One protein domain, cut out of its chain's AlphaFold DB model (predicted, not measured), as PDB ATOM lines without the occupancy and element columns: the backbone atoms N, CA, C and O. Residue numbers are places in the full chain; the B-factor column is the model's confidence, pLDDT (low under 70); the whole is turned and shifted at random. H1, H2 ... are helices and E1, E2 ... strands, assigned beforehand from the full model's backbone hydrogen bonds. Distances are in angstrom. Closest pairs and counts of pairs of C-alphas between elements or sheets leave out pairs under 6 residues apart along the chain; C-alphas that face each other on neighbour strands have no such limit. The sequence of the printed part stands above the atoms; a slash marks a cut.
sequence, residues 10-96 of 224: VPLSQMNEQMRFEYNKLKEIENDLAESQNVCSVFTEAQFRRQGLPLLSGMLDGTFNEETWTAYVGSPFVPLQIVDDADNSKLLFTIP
ATOM      1  N   VAL A  10      74.559 -10.666  -7.509       80.88
ATOM      2  CA  VAL A  10      74.883 -11.396  -6.273       80.88
ATOM      3  C   VAL A  10      73.598 -11.669  -5.473       80.88
ATOM      4  O   VAL A  10      72.810 -10.743  -5.274       80.88
ATOM      5  N   PRO A  11      73.353 -12.908  -5.001       80.81
ATOM      6  CA  PRO A  11      72.235 -13.219  -4.102       80.81
ATOM      7  C   PRO A  11      72.350 -12.504  -2.751       80.81
ATOM      8  O   PRO A  11      73.456 -12.333  -2.238       80.81
ATOM      9  N   LEU A  12      71.218 -12.135  -2.139       72.00
ATOM     10  CA  LEU A  12      71.169 -11.414  -0.852       72.00
ATOM     11  C   LEU A  12      71.995 -12.090   0.261       72.00
ATOM     12  O   LEU A  12      72.671 -11.432   1.063       72.00
ATOM     13  N   SER A  13      71.987 -13.422   0.277       75.94
ATOM     14  CA  SER A  13      72.777 -14.264   1.180       75.94
ATOM     15  C   SER A  13      74.297 -14.108   1.037       75.94
ATOM     16  O   SER A  13      75.005 -14.307   2.021       75.94
ATOM     17  N   GLN A  14      74.800 -13.701  -0.133       78.94
ATOM     18  CA  GLN A  14      76.233 -13.615  -0.458       78.94
ATOM     19  C   GLN A  14      76.759 -12.171  -0.575       78.94
ATOM     20  O   GLN A  14      77.914 -11.956  -0.939       78.94
ATOM     21  N   MET A  15      75.934 -11.166  -0.270       80.25
ATOM     22  CA  MET A  15      76.340  -9.761  -0.350       80.25
ATOM     23  C   MET A  15      77.286  -9.357   0.785       80.25
ATOM     24  O   MET A  15      77.018  -9.627   1.956       80.25
ATOM     25  N   ASN A  16      78.344  -8.626   0.427       84.56
ATOM     26  CA  ASN A  16      79.206  -7.919   1.376       84.56
ATOM     27  C   ASN A  16      78.433  -6.778   2.077       84.56
ATOM     28  O   ASN A  16      77.440  -6.282   1.542       84.56
ATOM     29  N   GLU A  17      78.897  -6.321   3.242       80.75
ATOM     30  CA  GLU A  17      78.242  -5.288   4.063       80.75
ATOM     31  C   GLU A  17      77.977  -3.989   3.287       80.75
ATOM     32  O   GLU A  17      76.885  -3.431   3.380       80.75
ATOM     33  N   GLN A  18      78.923  -3.561   2.444       82.56
ATOM     34  CA  GLN A  18      78.745  -2.389   1.582       82.56
ATOM     35  C   GLN A  18      77.626  -2.588   0.545       82.56
ATOM     36  O   GLN A  18      76.776  -1.717   0.381       82.56
ATOM     37  N   MET A  19      77.569  -3.757  -0.105       79.94
ATOM     38  CA  MET A  19      76.515  -4.073  -1.080       79.94
ATOM     39  C   MET A  19      75.140  -4.193  -0.415       79.94
ATOM     40  O   MET A  19      74.141  -3.773  -0.991       79.94
ATOM     41  N   ARG A  20      75.077  -4.720   0.816       81.06
ATOM     42  CA  ARG A  20      73.836  -4.755   1.603       81.06
ATOM     43  C   ARG A  20      73.355  -3.356   1.967       81.06
ATOM     44  O   ARG A  20      72.157  -3.098   1.905       81.06
ATOM     45  N   PHE A  21      74.272  -2.464   2.335       83.94
ATOM     46  CA  PHE A  21      73.945  -1.072   2.628       83.94
ATOM     47  C   PHE A  21      73.399  -0.347   1.389       83.94
ATOM     48  O   PHE A  21      72.349   0.285   1.471       83.94
ATOM     49  N   GLU A  22      74.058  -0.489   0.235       83.38
ATOM     50  CA  GLU A  22      73.598   0.089  -1.035       83.38
ATOM     51  C   GLU A  22      72.235  -0.466  -1.463       83.38
ATOM     52  O   GLU A  22      71.344   0.310  -1.805       83.38
ATOM     53  N   TYR A  23      72.035  -1.784  -1.368       85.38
ATOM     54  CA  TYR A  23      70.749  -2.425  -1.651       85.38
ATOM     55  C   TYR A  23      69.627  -1.894  -0.751       85.38
ATOM     56  O   TYR A  23      68.563  -1.527  -1.243       85.38
ATOM     57  N   ASN A  24      69.859  -1.811   0.563       86.00
ATOM     58  CA  ASN A  24      68.857  -1.313   1.506       86.00
ATOM     59  C   ASN A  24      68.524   0.158   1.254       86.00
ATOM     60  O   ASN A  24      67.352   0.517   1.267       86.00
ATOM     61  N   LYS A  25      69.534   0.988   0.971       87.50
ATOM     62  CA  LYS A  25      69.336   2.405   0.654       87.50
ATOM     63  C   LYS A  25      68.565   2.596  -0.652       87.50
ATOM     64  O   LYS A  25      67.711   3.466  -0.733       87.50
ATOM     65  N   LEU A  26      68.840   1.783  -1.672       85.06
ATOM     66  CA  LEU A  26      68.077   1.813  -2.921       85.06
ATOM     67  C   LEU A  26      66.640   1.349  -2.724       85.06
ATOM     68  O   LEU A  26      65.747   1.931  -3.318       85.06
ATOM     69  N   LYS A  27      66.412   0.350  -1.870       85.56
ATOM     70  CA  LYS A  27      65.068  -0.120  -1.529       85.56
ATOM     71  C   LYS A  27      64.277   0.903  -0.713       85.56
ATOM     72  O   LYS A  27      63.073   1.023  -0.886       85.56
ATOM     73  N   GLU A  28      64.949   1.641   0.164       85.06
ATOM     74  CA  GLU A  28      64.373   2.784   0.877       85.06
ATOM     75  C   GLU A  28      63.984   3.887  -0.112       85.06
ATOM     76  O   GLU A  28      62.830   4.286  -0.142       85.06
ATOM     77  N   ILE A  29      64.893   4.273  -1.015       84.69
ATOM     78  CA  ILE A  29      64.597   5.240  -2.084       84.69
ATOM     79  C   ILE A  29      63.469   4.742  -2.996       84.69
ATOM     80  O   ILE A  29      62.631   5.535  -3.395       84.69
ATOM     81  N   GLU A  30      63.438   3.456  -3.349       79.06
ATOM     82  CA  GLU A  30      62.378   2.847  -4.159       79.06
ATOM     83  C   GLU A  30      61.029   2.899  -3.442       79.06
ATOM     84  O   GLU A  30      60.033   3.242  -4.071       79.06
ATOM     85  N   ASN A  31      60.994   2.614  -2.138       79.56
ATOM     86  CA  ASN A  31      59.784   2.747  -1.331       79.56
ATOM     87  C   ASN A  31      59.332   4.211  -1.247       79.56
ATOM     88  O   ASN A  31      58.165   4.486  -1.505       79.56
ATOM     89  N   ASP A  32      60.246   5.150  -0.994       74.50
ATOM     90  CA  ASP A  32      59.946   6.588  -0.990       74.50
ATOM     91  C   ASP A  32      59.442   7.057  -2.370       74.50
ATOM     92  O   ASP A  32      58.522   7.876  -2.479       74.50
ATOM     93  N   LEU A  33      60.009   6.522  -3.460       68.94
ATOM     94  CA  LEU A  33      59.550   6.797  -4.822       68.94
ATOM     95  C   LEU A  33      58.170   6.190  -5.083       68.94
ATOM     96  O   LEU A  33      57.334   6.839  -5.695       68.94
ATOM     97  N   ALA A  34      57.916   4.961  -4.637       63.31
ATOM     98  CA  ALA A  34      56.631   4.292  -4.801       63.31
ATOM     99  C   ALA A  34      55.521   5.008  -4.015       63.31
ATOM    100  O   ALA A  34      54.410   5.168  -4.519       63.31
ATOM    101  N   GLU A  35      55.830   5.500  -2.815       59.97
ATOM    102  CA  GLU A  35      54.915   6.311  -2.011       59.97
ATOM    103  C   GLU A  35      54.655   7.685  -2.652       59.97
ATOM    104  O   GLU A  35      53.512   8.147  -2.681       59.97
ATOM    105  N   SER A  36      55.677   8.314  -3.243       53.91
ATOM    106  CA  SER A  36      55.543   9.604  -3.944       53.91
ATOM    107  C   SER A  36      55.009   9.503  -5.381       53.91
ATOM    108  O   SER A  36      54.578  10.510  -5.946       53.91
ATOM    109  N   GLN A  37      54.971   8.305  -5.973       51.44
ATOM    110  CA  GLN A  37      54.407   8.052  -7.305       51.44
ATOM    111  C   GLN A  37      52.877   8.085  -7.340       51.44
ATOM    112  O   GLN A  37      52.301   8.167  -8.429       51.44
ATOM    113  N   ASN A  38      52.202   8.113  -6.187       51.53
ATOM    114  CA  ASN A  38      50.785   8.461  -6.124       51.53
ATOM    115  C   ASN A  38      50.605   9.974  -6.319       51.53
ATOM    116  O   ASN A  38      50.178  10.705  -5.432       51.53
ATOM    117  N   VAL A  39      50.912  10.444  -7.530       58.00
ATOM    118  CA  VAL A  39      50.661  11.823  -7.975       58.00
ATOM    119  C   VAL A  39      49.153  12.092  -8.070       58.00
ATOM    120  O   VAL A  39      48.746  13.240  -8.160       58.00
ATOM    121  N   CYS A  40      48.316  11.048  -8.043       63.94
ATOM    122  CA  CYS A  40      46.860  11.155  -8.039       63.94
ATOM    123  C   CYS A  40      46.320  11.246  -6.607       63.94
ATOM    124  O   CYS A  40      46.703  10.458  -5.743       63.94
ATOM    125  N   SER A  41      45.372  12.151  -6.367       77.12
ATOM    126  CA  SER A  41      44.593  12.129  -5.126       77.12
ATOM    127  C   SER A  41      43.763  10.839  -5.085       77.12
ATOM    128  O   SER A  41      43.153  10.471  -6.090       77.12
ATOM    129  N   VAL A  42      43.739  10.137  -3.948       86.38
ATOM    130  CA  VAL A  42      42.993   8.877  -3.778       86.38
ATOM    131  C   VAL A  42      41.927   9.058  -2.707       86.38
ATOM    132  O   VAL A  42      42.232   9.483  -1.594       86.38
ATOM    133  N   PHE A  43      40.680   8.744  -3.047       91.44
ATOM    134  CA  PHE A  43      39.519   8.824  -2.163       91.44
ATOM    135  C   PHE A  43      38.866   7.452  -2.053       91.44
ATOM    136  O   PHE A  43      38.674   6.773  -3.062       91.44
ATOM    137  N   THR A  44      38.447   7.056  -0.854       93.25
ATOM    138  CA  THR A  44      37.519   5.923  -0.738       93.25
ATOM    139  C   THR A  44      36.136   6.328  -1.255       93.25
ATOM    140  O   THR A  44      35.781   7.515  -1.279       93.25
ATOM    141  N   GLU A  45      35.319   5.358  -1.660       94.12
ATOM    142  CA  GLU A  45      33.969   5.630  -2.150       94.12
ATOM    143  C   GLU A  45      33.124   6.420  -1.131       94.12
ATOM    144  O   GLU A  45      32.417   7.360  -1.506       94.12
ATOM    145  N   ALA A  46      33.230   6.116   0.165       92.75
ATOM    146  CA  ALA A  46      32.542   6.841   1.228       92.75
ATOM    147  C   ALA A  46      33.019   8.294   1.367       92.75
ATOM    148  O   ALA A  46      32.192   9.185   1.586       92.75
ATOM    149  N   GLN A  47      34.326   8.554   1.243       92.69
ATOM    150  CA  GLN A  47      34.863   9.920   1.252       92.69
ATOM    151  C   GLN A  47      34.333  10.710   0.058       92.69
ATOM    152  O   GLN A  47      33.832  11.826   0.224       92.69
ATOM    153  N   PHE A  48      34.352  10.101  -1.129       94.19
ATOM    154  CA  PHE A  48      33.820  10.719  -2.334       94.19
ATOM    155  C   PHE A  48      32.331  11.041  -2.195       94.19
ATOM    156  O   PHE A  48      31.941  12.184  -2.405       94.19
ATOM    157  N   ARG A  49      31.501  10.092  -1.748       93.94
ATOM    158  CA  ARG A  49      30.058  10.316  -1.543       93.94
ATOM    159  C   ARG A  49      29.753  11.471  -0.584       93.94
ATOM    160  O   ARG A  49      28.737  12.138  -0.753       93.94
ATOM    161  N   ARG A  50      30.590  11.686   0.436       92.12
ATOM    162  CA  ARG A  50      30.358  12.695   1.486       92.12
ATOM    163  C   ARG A  50      30.912  14.073   1.146       92.12
ATOM    164  O   ARG A  50      30.328  15.058   1.575       92.12
ATOM    165  N   GLN A  51      32.039  14.133   0.442       90.38
ATOM    166  CA  GLN A  51      32.778  15.379   0.215       90.38
ATOM    167  C   GLN A  51      32.844  15.730  -1.270       90.38
ATOM    168  O   GLN A  51      32.424  16.812  -1.666       90.38
ATOM    169  N   GLY A  52      33.315  14.798  -2.102       90.31
ATOM    170  CA  GLY A  52      33.507  15.039  -3.532       90.31
ATOM    171  C   GLY A  52      32.199  15.176  -4.310       90.31
ATOM    172  O   GLY A  52      32.042  16.110  -5.086       90.31
ATOM    173  N   LEU A  53      31.237  14.280  -4.086       93.12
ATOM    174  CA  LEU A  53      29.991  14.224  -4.847       93.12
ATOM    175  C   LEU A  53      29.107  15.472  -4.662       93.12
ATOM    176  O   LEU A  53      28.642  15.979  -5.682       93.12
ATOM    177  N   PRO A  54      28.889  16.016  -3.443       92.00
ATOM    178  CA  PRO A  54      28.133  17.257  -3.279       92.00
ATOM    179  C   PRO A  54      28.770  18.436  -4.020       92.00
ATOM    180  O   PRO A  54      28.071  19.171  -4.714       92.00
ATOM    181  N   LEU A  55      30.097  18.573  -3.950       91.62
ATOM    182  CA  LEU A  55      30.820  19.627  -4.665       91.62
ATOM    183  C   LEU A  55      30.738  19.434  -6.181       91.62
ATOM    184  O   LEU A  55      30.454  20.384  -6.906       91.62
ATOM    185  N   LEU A  56      30.910  18.199  -6.658       90.31
ATOM    186  CA  LEU A  56      30.816  17.858  -8.078       90.31
ATOM    187  C   LEU A  56      29.406  18.088  -8.632       90.31
ATOM    188  O   LEU A  56      29.252  18.511  -9.774       90.31
ATOM    189  N   SER A  57      28.369  17.834  -7.828       90.81
ATOM    190  CA  SER A  57      26.977  18.054  -8.234       90.81
ATOM    191  C   SER A  57      26.660  19.524  -8.512       90.81
ATOM    192  O   SER A  57      25.794  19.796  -9.338       90.81
ATOM    193  N   GLY A  58      27.439  20.458  -7.951       87.56
ATOM    194  CA  GLY A  58      27.354  21.879  -8.287       87.56
ATOM    195  C   GLY A  58      27.650  22.190  -9.762       87.56
ATOM    196  O   GLY A  58      27.347  23.276 -10.250       87.56
ATOM    197  N   MET A  59      28.222  21.249 -10.527       88.62
ATOM    198  CA  MET A  59      28.370  21.422 -11.978       88.62
ATOM    199  C   MET A  59      27.017  21.391 -12.707       88.62
ATOM    200  O   MET A  59      26.914  21.923 -13.808       88.62
ATOM    201  N   LEU A  60      25.982  20.783 -12.112       89.38
ATOM    202  CA  LEU A  60      24.649  20.667 -12.711       89.38
ATOM    203  C   LEU A  60      23.830  21.957 -12.606       89.38
ATOM    204  O   LEU A  60      23.015  22.232 -13.481       89.38
ATOM    205  N   ASP A  61      24.032  22.733 -11.541       87.81
ATOM    206  CA  ASP A  61      23.274  23.954 -11.247       87.81
ATOM    207  C   ASP A  61      24.124  25.236 -11.327       87.81
ATOM    208  O   ASP A  61      23.625  26.333 -11.078       87.81
ATOM    209  N   GLY A  62      25.399  25.111 -11.709       86.38
ATOM    210  CA  GLY A  62      26.324  26.235 -11.852       86.38
ATOM    211  C   GLY A  62      26.909  26.744 -10.532       86.38
ATOM    212  O   GLY A  62      27.514  27.813 -10.518       86.38
ATOM    213  N   THR A  63      26.756  26.004  -9.432       89.00
ATOM    214  CA  THR A  63      27.332  26.347  -8.120       89.00
ATOM    215  C   THR A  63      28.708  25.724  -7.864       89.00
ATOM    216  O   THR A  63      29.280  25.914  -6.788       89.00
ATOM    217  N   PHE A  64      29.272  25.000  -8.840       89.25
ATOM    218  CA  PHE A  64      30.614  24.424  -8.739       89.25
ATOM    219  C   PHE A  64      31.656  25.502  -8.419       89.25
ATOM    220  O   PHE A  64      31.801  26.486  -9.143       89.25
ATOM    221  N   ASN A  65      32.411  25.284  -7.343       88.31
ATOM    222  CA  ASN A  65      33.436  26.204  -6.874       88.31
ATOM    223  C   ASN A  65      34.799  25.500  -6.848       88.31
ATOM    224  O   ASN A  65      35.021  24.569  -6.070       88.31
ATOM    225  N   GLU A  66      35.716  25.974  -7.692       85.94
ATOM    226  CA  GLU A  66      37.062  25.416  -7.851       85.94
ATOM    227  C   GLU A  66      37.912  25.525  -6.577       85.94
ATOM    228  O   GLU A  66      38.638  24.592  -6.228       85.94
ATOM    229  N   GLU A  67      37.807  26.637  -5.852       87.75
ATOM    230  CA  GLU A  67      38.554  26.863  -4.612       87.75
ATOM    231  C   GLU A  67      38.116  25.870  -3.529       87.75
ATOM    232  O   GLU A  67      38.942  25.251  -2.858       87.75
ATOM    233  N   THR A  68      36.807  25.631  -3.429       88.19
ATOM    234  CA  THR A  68      36.220  24.661  -2.498       88.19
ATOM    235  C   THR A  68      36.587  23.230  -2.893       88.19
ATOM    236  O   THR A  68      36.949  22.426  -2.036       88.19
ATOM    237  N   TRP A  69      36.560  22.906  -4.188       88.88
ATOM    238  CA  TRP A  69      37.044  21.618  -4.691       88.88
ATOM    239  C   TRP A  69      38.512  21.385  -4.319       88.88
ATOM    240  O   TRP A  69      38.858  20.338  -3.772       88.88
ATOM    241  N   THR A  70      39.359  22.388  -4.540       86.44
ATOM    242  CA  THR A  70      40.792  22.320  -4.234       86.44
ATOM    243  C   THR A  70      41.054  22.145  -2.742       86.44
ATOM    244  O   THR A  70      41.923  21.365  -2.360       86.44
ATOM    245  N   ALA A  71      40.278  22.824  -1.896       85.50
ATOM    246  CA  ALA A  71      40.425  22.755  -0.447       85.50
ATOM    247  C   ALA A  71      40.010  21.400   0.154       85.50
ATOM    248  O   ALA A  71      40.618  20.966   1.132       85.50
ATOM    249  N   TYR A  72      38.982  20.742  -0.398       84.94
ATOM    250  CA  TYR A  72      38.376  19.553   0.222       84.94
ATOM    251  C   TYR A  72      38.589  18.242  -0.535       84.94
ATOM    252  O   TYR A  72      38.499  17.180   0.075       84.94
ATOM    253  N   VAL A  73      38.846  18.289  -1.841       84.94
ATOM    254  CA  VAL A  73      38.982  17.092  -2.684       84.94
ATOM    255  C   VAL A  73      40.410  16.936  -3.187       84.94
ATOM    256  O   VAL A  73      40.990  15.857  -3.098       84.94
ATOM    257  N   GLY A  74      40.990  18.020  -3.693       81.62
ATOM    258  CA  GLY A  74      42.332  18.033  -4.258       81.62
ATOM    259  C   GLY A  74      42.394  18.856  -5.536       81.62
ATOM    260  O   GLY A  74      41.437  19.521  -5.921       81.62
ATOM    261  N   SER A  75      43.540  18.818  -6.211       82.19
ATOM    262  CA  SER A  75      43.763  19.665  -7.382       82.19
ATOM    263  C   SER A  75      42.842  19.280  -8.550       82.19
ATOM    264  O   SER A  75      42.856  18.124  -8.974       82.19
ATOM    265  N   PRO A  76      42.107  20.231  -9.156       78.69
ATOM    266  CA  PRO A  76      41.337  19.984 -10.377       78.69
ATOM    267  C   PRO A  76      42.234  19.747 -11.607       78.69
ATOM    268  O   PRO A  76      41.736  19.381 -12.672       78.69
ATOM    269  N   PHE A  77      43.552  19.929 -11.475       79.19
ATOM    270  CA  PHE A  77      44.550  19.676 -12.521       79.19
ATOM    271  C   PHE A  77      45.123  18.255 -12.484       79.19
ATOM    272  O   PHE A  77      45.879  17.871 -13.378       79.19
ATOM    273  N   VAL A  78      44.759  17.465 -11.474       81.19
ATOM    274  CA  VAL A  78      45.275  16.117 -11.234       81.19
ATOM    275  C   VAL A  78      44.110  15.121 -11.234       81.19
ATOM    276  O   VAL A  78      43.026  15.457 -10.757       81.19
ATOM    277  N   PRO A  79      44.285  13.896 -11.761       86.19
ATOM    278  CA  PRO A  79      43.256  12.869 -11.653       86.19
ATOM    279  C   PRO A  79      42.974  12.473 -10.195       86.19
ATOM    280  O   PRO A  79      43.894  12.295  -9.394       86.19
ATOM    281  N   LEU A  80      41.699  12.259  -9.883       89.25
ATOM    282  CA  LEU A  80      41.230  11.736  -8.602       89.25
ATOM    283  C   LEU A  80      40.806  10.274  -8.777       89.25
ATOM    284  O   LEU A  80      39.915   9.970  -9.571       89.25
ATOM    285  N   GLN A  81      41.419   9.366  -8.028       91.00
ATOM    286  CA  GLN A  81      41.075   7.947  -8.030       91.00
ATOM    287  C   GLN A  81      40.091   7.633  -6.910       91.00
ATOM    288  O   GLN A  81      40.336   7.975  -5.756       91.00
ATOM    289  N   ILE A  82      38.994   6.956  -7.249       92.56
ATOM    290  CA  ILE A  82      38.020   6.476  -6.273       92.56
ATOM    291  C   ILE A  82      38.211   4.976  -6.083       92.56
ATOM    292  O   ILE A  82      38.058   4.210  -7.037       92.56
ATOM    293  N   VAL A  83      38.533   4.559  -4.861       93.69
ATOM    294  CA  VAL A  83      38.779   3.160  -4.484       93.69
ATOM    295  C   VAL A  83      37.653   2.595  -3.621       93.69
ATOM    296  O   VAL A  83      36.850   3.335  -3.048       93.69
ATOM    297  N   ASP A  84      37.567   1.270  -3.570       92.38
ATOM    298  CA  ASP A  84      36.586   0.537  -2.768       92.38
ATOM    299  C   ASP A  84      36.810   0.786  -1.265       92.38
ATOM    300  O   ASP A  84      37.946   0.830  -0.799       92.38
ATOM    301  N   ASP A  85      35.729   0.950  -0.496       90.81
ATOM    302  CA  ASP A  85      35.819   1.210   0.949       90.81
ATOM    303  C   ASP A  85      36.363   0.008   1.743       90.81
ATOM    304  O   ASP A  85      36.912   0.186   2.831       90.81
ATOM    305  N   ALA A  86      36.170  -1.217   1.240       90.06
ATOM    306  CA  ALA A  86      36.628  -2.437   1.901       90.06
ATOM    307  C   ALA A  86      38.046  -2.845   1.471       90.06
ATOM    308  O   ALA A  86      38.733  -3.544   2.217       90.06
ATOM    309  N   ASP A  87      38.475  -2.422   0.281       87.94
ATOM    310  CA  ASP A  87      39.782  -2.734  -0.293       87.94
ATOM    311  C   ASP A  87      40.345  -1.523  -1.049       87.94
ATOM    312  O   ASP A  87      40.055  -1.302  -2.226       87.94
ATOM    313  N   ASN A  88      41.223  -0.776  -0.378       82.44
ATOM    314  CA  ASN A  88      41.851   0.428  -0.927       82.44
ATOM    315  C   ASN A  88      42.741   0.163  -2.158       82.44
ATOM    316  O   ASN A  88      43.168   1.117  -2.803       82.44
ATOM    317  N   SER A  89      43.048  -1.098  -2.489       82.75
ATOM    318  CA  SER A  89      43.785  -1.445  -3.712       82.75
ATOM    319  C   SER A  89      42.882  -1.557  -4.945       82.75
ATOM    320  O   SER A  89      43.353  -1.507  -6.085       82.75
ATOM    321  N   LYS A  90      41.568  -1.685  -4.739       89.44
ATOM    322  CA  LYS A  90      40.593  -1.875  -5.805       89.44
ATOM    323  C   LYS A  90      40.056  -0.529  -6.288       89.44
ATOM    324  O   LYS A  90      39.217   0.098  -5.647       89.44
ATOM    325  N   LEU A  91      40.498  -0.120  -7.474       90.75
ATOM    326  CA  LEU A  91      39.994   1.066  -8.166       90.75
ATOM    327  C   LEU A  91      38.555   0.849  -8.664       90.75
ATOM    328  O   LEU A  91      38.269  -0.123  -9.364       90.75
ATOM    329  N   LEU A  92      37.656   1.781  -8.346       91.44
ATOM    330  CA  LEU A  92      36.282   1.800  -8.853       91.44
ATOM    331  C   LEU A  92      36.166   2.618 -10.137       91.44
ATOM    332  O   LEU A  92      35.556   2.160 -11.103       91.44
ATOM    333  N   PHE A  93      36.706   3.836 -10.133       91.81
ATOM    334  CA  PHE A  93      36.794   4.720 -11.295       91.81
ATOM    335  C   PHE A  93      37.760   5.876 -11.010       91.81
ATOM    336  O   PHE A  93      38.113   6.141  -9.861       91.81
ATOM    337  N   THR A  94      38.144   6.593 -12.064       90.69
ATOM    338  CA  THR A  94      39.011   7.771 -11.977       90.69
ATOM    339  C   THR A  94      38.286   8.974 -12.555       90.69
ATOM    340  O   THR A  94      37.803   8.921 -13.687       90.69
ATOM    341  N   ILE A  95      38.233  10.065 -11.796       89.62
ATOM    342  CA  ILE A  95      37.816  11.371 -12.299       89.62
ATOM    343  C   ILE A  95      39.058  12.025 -12.917       89.62
ATOM    344  O   ILE A  95      40.051  12.226 -12.214       89.62
ATOM    345  N   PRO A  96      39.064  12.310 -14.229       84.88
ATOM    346  CA  PRO A  96      40.185  12.981 -14.870       84.88
ATOM    347  C   PRO A  96      40.315  14.421 -14.362       84.88
ATOM    348  O   PRO A  96      39.382  14.976 -13.784       84.88
TER     349      PRO A  96
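AT A GLANCE: This is residues 10 to 96 of the 224 residues of an uncharacterized protein of Salmonella enterica subsp. enterica serovar Chester (UniProt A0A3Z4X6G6). A small three-stranded sheet, order E1 E2 E3, has the kinked H2 over one face, with short H3 folded back on H2; H1 makes a long arm, its residues 24 to 36 standing free. The 87 printed residues run H1 E1 H2 H3 E2 E3, mixed class, extended, radius of gyration of the C-alphas 19.8 A, spanning 65 by 27 by 16 A.

HOW THE PARTS SIT: Inner strand E2, residues 80 to 83, is parallel to E1, residues 41 to 44 (N 43 to O 81, 2.8 A), and forms an antiparallel hairpin with E3, residues 91 to 95 (N 82 to O 93, 2.9 A). H2, residues 45 to 61, is on the sheet at a height of 12.2 A. Its residues 51 to 55 touch H3, residues 66 to 72, closest C-alphas Leu 55 and Trp 69, 6.5 A. In H2, 6 of 13 O i to N i+4 and 9 of 14 O i to N i+3 pairs are within hydrogen-bond range.

IN THESE COORDINATES: H1, residues 17 to 36, spans 28.3 A from (78.242, -5.288, 4.063). E3 ends at (37.816, 11.371, -12.299).

THE WHOLE: The printed part has no cut and no long link; pLDDT is under 70 at residues 33 to 40.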